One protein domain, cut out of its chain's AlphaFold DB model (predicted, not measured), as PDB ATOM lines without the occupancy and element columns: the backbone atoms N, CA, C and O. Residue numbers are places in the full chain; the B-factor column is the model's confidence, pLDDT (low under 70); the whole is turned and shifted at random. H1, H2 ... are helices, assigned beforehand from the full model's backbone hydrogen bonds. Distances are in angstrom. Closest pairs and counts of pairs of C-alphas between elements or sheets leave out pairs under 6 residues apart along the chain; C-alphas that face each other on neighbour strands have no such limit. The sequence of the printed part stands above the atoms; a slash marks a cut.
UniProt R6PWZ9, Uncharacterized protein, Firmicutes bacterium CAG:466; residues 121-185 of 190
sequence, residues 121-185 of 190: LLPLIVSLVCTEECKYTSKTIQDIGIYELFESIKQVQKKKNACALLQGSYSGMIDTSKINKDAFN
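Overview. This is residues 121 to 185 of the 190 residues of an uncharacterized protein of Firmicutes bacterium CAG:466 (UniProt R6PWZ9). One long helix, H3, makes the long axis of a rod; H1 and H2 lie near its first half, and beyond its last residue the printed part folds back and packs H4 on residues 161 to 166. The printed part has 65 residues with four named helices, H1 to H4 in order, and no named strand: all helix. It is loose, with a radius of gyration of the C-alphas of 14.8 A and spans of 43 by 19 by 17 A.

Along the chain. H3, residues 146 to 170, runs 36.3 A from C-alpha 146 at (-28.591, 50.341, 14.557) to C-alpha 170 at (-10.845, 37.252, -14.329). H1, residues 121 to 129, measures 12.3 A, H2, residues 140 to 143, 5.4 A, and H4, residues 181 to 184, 5.9 A.

Arrangement. H3 touches H4 with residues 161 to 166 alone; their closest C-alphas, of Ala 162 and Phe 184, are 4.7 A apart. H1 is close to H3 but not clearly touching, the closest C-alphas, of Leu 128 and Ile 153, at 6.4 A, with a steep tilt of 55 degrees, the same way. H4 is apart from H1 and H2. In H1 and H3 every O i to N i+4 pair is within hydrogen-bond range; H2 and H4 are too short for one. H2 is close to H3 but not clearly touching, the closest C-alphas, of Ile 141 and Leu 149, at 7.6 A.

Size, cuts and confidence. The C-alphas farthest apart, of Lys 139 and Ser 177, are 44.1 A apart. The printed part has no cut and no long link. No printed residue is under 70 in pLDDT.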
ATOM      1  N   LEU A 121     -22.983  41.767  18.701       86.69
ATOM      2  CA  LEU A 121     -22.681  43.054  18.068       86.69
ATOM      3  C   LEU A 121     -21.188  43.379  18.065       86.69
ATOM      4  O   LEU A 121     -20.689  43.951  17.102       86.69
ATOM      5  N   LEU A 122     -20.455  42.992  19.110       88.00
ATOM      6  CA  LEU A 122     -19.024  43.280  19.226       88.00
ATOM      7  C   LEU A 122     -18.201  42.775  18.024       88.00
ATOM      8  O   LEU A 122     -17.490  43.589  17.437       88.00
ATOM      9  N   PRO A 123     -18.288  41.497  17.597       89.31
ATOM     10  CA  PRO A 123     -17.532  41.032  16.435       89.31
ATOM     11  C   PRO A 123     -17.954  41.742  15.144       89.31
ATOM     12  O   PRO A 123     -17.101  42.001  14.298       89.31
ATOM     13  N   LEU A 124     -19.233  42.108  15.003       87.19
ATOM     14  CA  LEU A 124     -19.724  42.868  13.852       87.19
ATOM     15  C   LEU A 124     -19.092  44.263  13.801       87.19
ATOM     16  O   LEU A 124     -18.529  44.640  12.774       87.19
ATOM     17  N   ILE A 125     -19.097  44.988  14.923       87.06
ATOM     18  CA  ILE A 125     -18.492  46.321  15.034       87.06
ATOM     19  C   ILE A 125     -16.989  46.252  14.759       87.06
ATOM     20  O   ILE A 125     -16.481  47.020  13.945       87.06
ATOM     21  N   VAL A 126     -16.280  45.307  15.383       86.62
ATOM     22  CA  VAL A 126     -14.837  45.129  15.167       86.62
ATOM     23  C   VAL A 126     -14.544  44.816  13.700       86.62
ATOM     24  O   VAL A 126     -13.659  45.430  13.114       86.62
ATOM     25  N   SER A 127     -15.315  43.922  13.072       85.75
ATOM     26  CA  SER A 127     -15.127  43.581  11.655       85.75
ATOM     27  C   SER A 127     -15.335  44.776  10.720       85.75
ATOM     28  O   SER A 127     -14.629  44.908   9.716       85.75
ATOM     29  N   LEU A 128     -16.268  45.668  11.069       86.06
ATOM     30  CA  LEU A 128     -16.530  46.888  10.322       86.06
ATOM     31  C   LEU A 128     -15.375  47.883  10.500       86.06
ATOM     32  O   LEU A 128     -14.799  48.300   9.504       86.06
ATOM     33  N   VAL A 129     -14.979  48.195  11.740       84.31
ATOM     34  CA  VAL A 129     -13.882  49.139  12.052       84.31
ATOM     35  C   VAL A 129     -12.554  48.702  11.444       84.31
ATOM     36  O   VAL A 129     -11.805  49.532  10.941       84.31
ATOM     37  N   CYS A 130     -12.248  47.405  11.484       83.62
ATOM     38  CA  CYS A 130     -11.003  46.874  10.937       83.62
ATOM     39  C   CYS A 130     -10.998  46.791   9.403       83.62
ATOM     40  O   CYS A 130      -9.969  46.452   8.823       83.62
ATOM     41  N   THR A 131     -12.121  47.055   8.731       85.69
ATOM     42  CA  THR A 131     -12.161  47.078   7.269       85.69
ATOM     43  C   THR A 131     -11.718  48.446   6.749       85.69
ATOM     44  O   THR A 131     -12.245  49.471   7.167       85.69
ATOM     45  N   GLU A 132     -10.808  48.453   5.770       79.19
ATOM     46  CA  GLU A 132     -10.224  49.654   5.136       79.19
ATOM     47  C   GLU A 132     -11.264  50.650   4.592       79.19
ATOM     48  O   GLU A 132     -11.011  51.841   4.463       79.19
ATOM     49  N   GLU A 133     -12.450  50.151   4.263       73.38
ATOM     50  CA  GLU A 133     -13.538  50.896   3.631       73.38
ATOM     51  C   GLU A 133     -14.461  51.591   4.642       73.38
ATOM     52  O   GLU A 133     -15.385  52.310   4.248       73.38
ATOM     53  N   CYS A 134     -14.247  51.368   5.942       75.56
ATOM     54  CA  CYS A 134     -15.064  51.970   6.980       75.56
ATOM     55  C   CYS A 134     -14.682  53.437   7.180       75.56
ATOM     56  O   CYS A 134     -13.566  53.769   7.570       75.56
ATOM     57  N   LYS A 135     -15.649  54.328   6.951       74.81
ATOM     58  CA  LYS A 135     -15.498  55.766   7.214       74.81
ATOM     59  C   LYS A 135     -15.634  56.114   8.698       74.81
ATOM     60  O   LYS A 135     -15.333  57.237   9.091       74.81
ATOM     61  N   TYR A 136     -16.115  55.175   9.511       78.19
ATOM     62  CA  TYR A 136     -16.429  55.404  10.913       78.19
ATOM     63  C   TYR A 136     -15.269  54.989  11.816       78.19
ATOM     64  O   TYR A 136     -14.682  53.919  11.671       78.19
ATOM     65  N   THR A 137     -14.970  55.835  12.798       76.38
ATOM     66  CA  THR A 137     -14.027  55.519  13.874       76.38
ATOM     67  C   THR A 137     -14.761  54.794  15.005       76.38
ATOM     68  O   THR A 137     -15.969  54.936  15.165       76.38
ATOM     69  N   SER A 138     -14.034  54.072  15.862       72.69
ATOM     70  CA  SER A 138     -14.616  53.377  17.023       72.69
ATOM     71  C   SER A 138     -15.524  54.253  17.901       72.69
ATOM     72  O   SER A 138     -16.439  53.719  18.517       72.69
ATOM     73  N   LYS A 139     -15.269  55.567  17.982       76.50
ATOM     74  CA  LYS A 139     -16.094  56.507  18.754       76.50
ATOM     75  C   LYS A 139     -17.380  56.879  18.017       76.50
ATOM     76  O   LYS A 139     -18.448  56.779  18.595       76.50
ATOM     77  N   THR A 140     -17.287  57.201  16.726       81.31
ATOM     78  CA  THR A 140     -18.447  57.619  15.924       81.31
ATOM     79  C   THR A 140     -19.466  56.498  15.733       81.31
ATOM     80  O   THR A 140     -20.627  56.778  15.502       81.31
ATOM     81  N   ILE A 141     -19.060  55.225  15.830       80.62
ATOM     82  CA  ILE A 141     -19.988  54.085  15.698       80.62
ATOM     83  C   ILE A 141     -20.994  54.012  16.846       80.62
ATOM     84  O   ILE A 141     -22.096  53.514  16.645       80.62
ATOM     85  N   GLN A 142     -20.635  54.499  18.034       80.06
ATOM     86  CA  GLN A 142     -21.552  54.494  19.175       80.06
ATOM     87  C   GLN A 142     -22.699  55.497  18.998       80.06
ATOM     88  O   GLN A 142     -23.773  55.275  19.547       80.06
ATOM     89  N   ASP A 143     -22.484  56.543  18.198       85.12
ATOM     90  CA  ASP A 143     -23.466  57.600  17.934       85.12
ATOM     91  C   ASP A 143     -24.396  57.271  16.750       85.12
ATOM     92  O   ASP A 143     -25.352  57.994  16.479       85.12
ATOM     93  N   ILE A 144     -24.109  56.191  16.019       85.75
ATOM     94  CA  ILE A 144     -24.825  55.790  14.806       85.75
ATOM     95  C   ILE A 144     -26.020  54.896  15.152       85.75
ATOM     96  O   ILE A 144     -25.957  54.049  16.045       85.75
ATOM     97  N   GLY A 145     -27.113  55.043  14.399       86.00
ATOM     98  CA  GLY A 145     -28.294  54.193  14.545       86.00
ATOM     99  C   GLY A 145     -28.029  52.728  14.170       86.00
ATOM    100  O   GLY A 145     -27.261  52.424  13.258       86.00
ATOM    101  N   ILE A 146     -28.726  51.791  14.824       87.00
ATOM    102  CA  ILE A 146     -28.591  50.341  14.557       87.00
ATOM    103  C   ILE A 146     -28.821  50.014  13.073       87.00
ATOM    104  O   ILE A 146     -28.087  49.210  12.497       87.00
ATOM    105  N   TYR A 147     -29.800  50.668  12.442       88.50
ATOM    106  CA  TYR A 147     -30.085  50.484  11.020       88.50
ATOM    107  C   TYR A 147     -28.887  50.850  10.134       88.50
ATOM    108  O   TYR A 147     -28.464  50.050   9.302       88.50
ATOM    109  N   GLU A 148     -28.290  52.022  10.356       86.81
ATOM    110  CA  GLU A 148     -27.128  52.496   9.599       86.81
ATOM    111  C   GLU A 148     -25.913  51.580   9.790       86.81
ATOM    112  O   GLU A 148     -25.177  51.322   8.833       86.81
ATOM    113  N   LEU A 149     -25.728  51.034  10.997       88.06
ATOM    114  CA  LEU A 149     -24.688  50.048  11.281       88.06
ATOM    115  C   LEU A 149     -24.877  48.777  10.441       88.06
ATOM    116  O   LEU A 149     -23.952  48.356   9.742       88.06
ATOM    117  N   PHE A 150     -26.065  48.163  10.488       88.44
ATOM    118  CA  PHE A 150     -26.341  46.937   9.734       88.44
ATOM    119  C   PHE A 150     -26.292  47.160   8.223       88.44
ATOM    120  O   PHE A 150     -25.770  46.309   7.498       88.44
ATOM    121  N   GLU A 151     -26.785  48.298   7.742       87.75
ATOM    122  CA  GLU A 151     -26.756  48.634   6.321       87.75
ATOM    123  C   GLU A 151     -25.323  48.870   5.827       87.75
ATOM    124  O   GLU A 151     -24.923  48.335   4.791       87.75
ATOM    125  N   SER A 152     -24.495  49.547   6.627       87.69
ATOM    126  CA  SER A 152     -23.066  49.717   6.339       87.69
ATOM    127  C   SER A 152     -22.341  48.372   6.246       87.69
ATOM    128  O   SER A 152     -21.570  48.145   5.311       87.69
ATOM    129  N   ILE A 153     -22.619  47.442   7.169       87.50
ATOM    130  CA  ILE A 153     -22.040  46.089   7.147       87.50
ATOM    131  C   ILE A 153     -22.465  45.330   5.884       87.50
ATOM    132  O   ILE A 153     -21.613  44.765   5.193       87.50
ATOM    133  N   LYS A 154     -23.763  45.336   5.548       87.88
ATOM    134  CA  LYS A 154     -24.277  44.693   4.328       87.88
ATOM    135  C   LYS A 154     -23.618  45.267   3.079       87.88
ATOM    136  O   LYS A 154     -23.256  44.509   2.181       87.88
ATOM    137  N   GLN A 155     -23.428  46.583   3.028       87.00
ATOM    138  CA  GLN A 155     -22.828  47.251   1.881       87.00
ATOM    139  C   GLN A 155     -21.352  46.876   1.699       87.00
ATOM    140  O   GLN A 155     -20.930  46.551   0.586       87.00
ATOM    141  N   VAL A 156     -20.581  46.831   2.788       88.94
ATOM    142  CA  VAL A 156     -19.192  46.342   2.771       88.94
ATOM    143  C   VAL A 156     -19.138  44.880   2.319       88.94
ATOM    144  O   VAL A 156     -18.311  44.513   1.481       88.94
ATOM    145  N   GLN A 157     -20.050  44.034   2.808       88.38
ATOM    146  CA  GLN A 157     -20.116  42.630   2.406       88.38
ATOM    147  C   GLN A 157     -20.457  42.466   0.916       88.38
ATOM    148  O   GLN A 157     -19.797  41.690   0.223       88.38
ATOM    149  N   LYS A 158     -21.439  43.222   0.396       87.81
ATOM    150  CA  LYS A 158     -21.783  43.257  -1.036       87.81
ATOM    151  C   LYS A 158     -20.569  43.634  -1.882       87.81
ATOM    152  O   LYS A 158     -20.279  42.953  -2.864       87.81
ATOM    153  N   LYS A 159     -19.837  44.678  -1.484       88.62
ATOM    154  CA  LYS A 159     -18.653  45.147  -2.208       88.62
ATOM    155  C   LYS A 159     -17.537  44.103  -2.219       88.62
ATOM    156  O   LYS A 159     -17.058  43.755  -3.296       88.62
ATOM    157  N   LYS A 160     -17.174  43.537  -1.061       88.81
ATOM    158  CA  LYS A 160     -16.147  42.482  -0.973       88.81
ATOM    159  C   LYS A 160     -16.516  41.247  -1.794       88.81
ATOM    160  O   LYS A 160     -15.666  40.725  -2.513       88.81
ATOM    161  N   ASN A 161     -17.777  40.818  -1.745       89.12
ATOM    162  CA  ASN A 161     -18.260  39.699  -2.553       89.12
ATOM    163  C   ASN A 161     -18.180  40.008  -4.051       89.12
ATOM    164  O   ASN A 161     -17.679  39.183  -4.809       89.12
ATOM    165  N   ALA A 162     -18.612  41.197  -4.484       89.06
ATOM    166  CA  ALA A 162     -18.520  41.609  -5.882       89.06
ATOM    167  C   ALA A 162     -17.060  41.651  -6.367       89.06
ATOM    168  O   ALA A 162     -16.755  41.119  -7.433       89.06
ATOM    169  N   CYS A 163     -16.139  42.203  -5.570       88.62
ATOM    170  CA  CYS A 163     -14.709  42.215  -5.884       88.62
ATOM    171  C   CYS A 163     -14.122  40.799  -5.980       88.62
ATOM    172  O   CYS A 163     -13.428  40.498  -6.950       88.62
ATOM    173  N   ALA A 164     -14.435  39.915  -5.027       89.44
ATOM    174  CA  ALA A 164     -13.971  38.528  -5.042       89.44
ATOM    175  C   ALA A 164     -14.517  37.749  -6.250       89.44
ATOM    176  O   ALA A 164     -13.780  37.001  -6.894       89.44
ATOM    177  N   LEU A 165     -15.789  37.961  -6.603       88.00
ATOM    178  CA  LEU A 165     -16.405  37.366  -7.789       88.00
ATOM    179  C   LEU A 165     -15.756  37.870  -9.077       88.00
ATOM    180  O   LEU A 165     -15.453  37.059  -9.951       88.00
ATOM    181  N   LEU A 166     -15.508  39.178  -9.202       87.31
ATOM    182  CA  LEU A 166     -14.797  39.747 -10.350       87.31
ATOM    183  C   LEU A 166     -13.391  39.160 -10.464       87.31
ATOM    184  O   LEU A 166     -13.014  38.684 -11.530       87.31
ATOM    185  N   GLN A 167     -12.638  39.120  -9.364       89.94
ATOM    186  CA  GLN A 167     -11.290  38.559  -9.345       89.94
ATOM    187  C   GLN A 167     -11.279  37.074  -9.738       89.94
ATOM    188  O   GLN A 167     -10.465  36.667 -10.562       89.94
ATOM    189  N   GLY A 168     -12.203  36.270  -9.207       88.81
ATOM    190  CA  GLY A 168     -12.329  34.857  -9.572       88.81
ATOM    191  C   GLY A 168     -12.774  34.646 -11.023       88.81
ATOM    192  O   GLY A 168     -12.309  33.707 -11.670       88.81
ATOM    193  N   SER A 169     -13.603  35.551 -11.552       87.06
ATOM    194  CA  SER A 169     -14.016  35.558 -12.961       87.06
ATOM    195  C   SER A 169     -12.836  35.869 -13.882       87.06
ATOM    196  O   SER A 169     -12.593  35.135 -14.835       87.06
ATOM    197  N   TYR A 170     -12.050  36.905 -13.568       87.06
ATOM    198  CA  TYR A 170     -10.845  37.252 -14.329       87.06
ATOM    199  C   TYR A 170      -9.746  36.189 -14.215       87.06
ATOM    200  O   TYR A 170      -9.013  35.963 -15.172       87.06
ATOM    201  N   SER A 171      -9.649  35.506 -13.072       91.75
ATOM    202  CA  SER A 171      -8.708  34.401 -12.857       91.75
ATOM    203  C   SER A 171      -9.137  33.084 -13.524       91.75
ATOM    204  O   SER A 171      -8.374  32.119 -13.473       91.75
ATOM    205  N   GLY A 172     -10.347  32.996 -14.092       86.19
ATOM    206  CA  GLY A 172     -10.872  31.774 -14.718       86.19
ATOM    207  C   GLY A 172     -11.243  30.646 -13.743       86.19
ATOM    208  O   GLY A 172     -11.499  29.529 -14.177       86.19
ATOM    209  N   MET A 173     -11.286  30.919 -12.435       86.88
ATOM    210  CA  MET A 173     -11.595  29.926 -11.389       86.88
ATOM    211  C   MET A 173     -13.102  29.758 -11.147       86.88
ATOM    212  O   MET A 173     -13.521  28.882 -10.392       86.88
ATOM    213  N   ILE A 174     -13.920  30.620 -11.752       83.56
ATOM    214  CA  ILE A 174     -15.363  30.683 -11.543       83.56
ATOM    215  C   ILE A 174     -16.084  30.618 -12.894       83.56
ATOM    216  O   ILE A 174     -15.787  31.387 -13.804       83.56
ATOM    217  N   ASP A 175     -17.076  29.729 -13.000       82.56
ATOM    218  CA  ASP A 175     -17.979  29.644 -14.151       82.56
ATOM    219  C   ASP A 175     -19.015  30.782 -14.102       82.56
ATOM    220  O   ASP A 175     -20.036  30.708 -13.413       82.56
ATOM    221  N   THR A 176     -18.749  31.858 -14.843       78.81
ATOM    222  CA  THR A 176     -19.602  33.055 -14.892       78.81
ATOM    223  C   THR A 176     -20.960  32.816 -15.549       78.81
ATOM    224  O   THR A 176     -21.851  33.650 -15.404       78.81
ATOM    225  N   SER A 177     -21.147  31.706 -16.272       80.00
ATOM    226  CA  SER A 177     -22.408  31.418 -16.970       80.00
ATOM    227  C   SER A 177     -23.561  31.095 -16.013       80.00
ATOM    228  O   SER A 177     -24.721  31.347 -16.334       80.00
ATOM    229  N   LYS A 178     -23.244  30.584 -14.816       80.81
ATOM    230  CA  LYS A 178     -24.220  30.158 -13.797       80.81
ATOM    231  C   LYS A 178     -24.444  31.188 -12.695       80.81
ATOM    232  O   LYS A 178     -25.230  30.946 -11.781       80.81
ATOM    233  N   ILE A 179     -23.751  32.322 -12.752       80.25
ATOM    234  CA  ILE A 179     -23.828  33.361 -11.727       80.25
ATOM    235  C   ILE A 179     -24.831  34.421 -12.158       80.25
ATOM    236  O   ILE A 179     -24.807  34.905 -13.290       80.25
ATOM    237  N   ASN A 180     -25.704  34.816 -11.230       79.81
ATOM    238  CA  ASN A 180     -26.574  35.958 -11.458       79.81
ATOM    239  C   ASN A 180     -25.705  37.211 -11.669       79.81
ATOM    240  O   ASN A 180     -24.959  37.604 -10.771       79.81
ATOM    241  N   LYS A 181     -25.827  37.849 -12.841       78.69
ATOM    242  CA  LYS A 181     -25.083  39.068 -13.212       78.69
ATOM    243  C   LYS A 181     -25.260  40.199 -12.197       78.69
ATOM    244  O   LYS A 181     -24.396  41.056 -12.045       78.69
ATOM    245  N   ASP A 182     -26.353  40.152 -11.454       79.25
ATOM    246  CA  ASP A 182     -26.636  41.068 -10.370       79.25
ATOM    247  C   ASP A 182     -25.632  41.000  -9.212       79.25
ATOM    248  O   ASP A 182     -25.389  42.010  -8.555       79.25
ATOM    249  N   ALA A 183     -24.998  39.852  -8.981       76.56
ATOM    250  CA  ALA A 183     -24.024  39.683  -7.906       76.56
ATOM    251  C   ALA A 183     -22.742  40.514  -8.111       76.56
ATOM    252  O   ALA A 183     -22.013  40.762  -7.154       76.56
ATOM    253  N   PHE A 184     -22.476  40.973  -9.339       77.50
ATOM    254  CA  PHE A 184     -21.328  41.830  -9.655       77.50
ATOM    255  C   PHE A 184     -21.581  43.314  -9.359       77.50
ATOM    256  O   PHE A 184     -20.632  44.094  -9.270       77.50
ATOM    257  N   ASN A 185     -22.842  43.726  -9.210       80.44
ATOM    258  CA  ASN A 185     -23.187  45.120  -8.958       80.44
ATOM    259  C   ASN A 185     -23.381  45.363  -7.456       80.44
ATOM    260  O   ASN A 185     -24.398  44.999  -6.867       80.44
TER     261      ASN A 185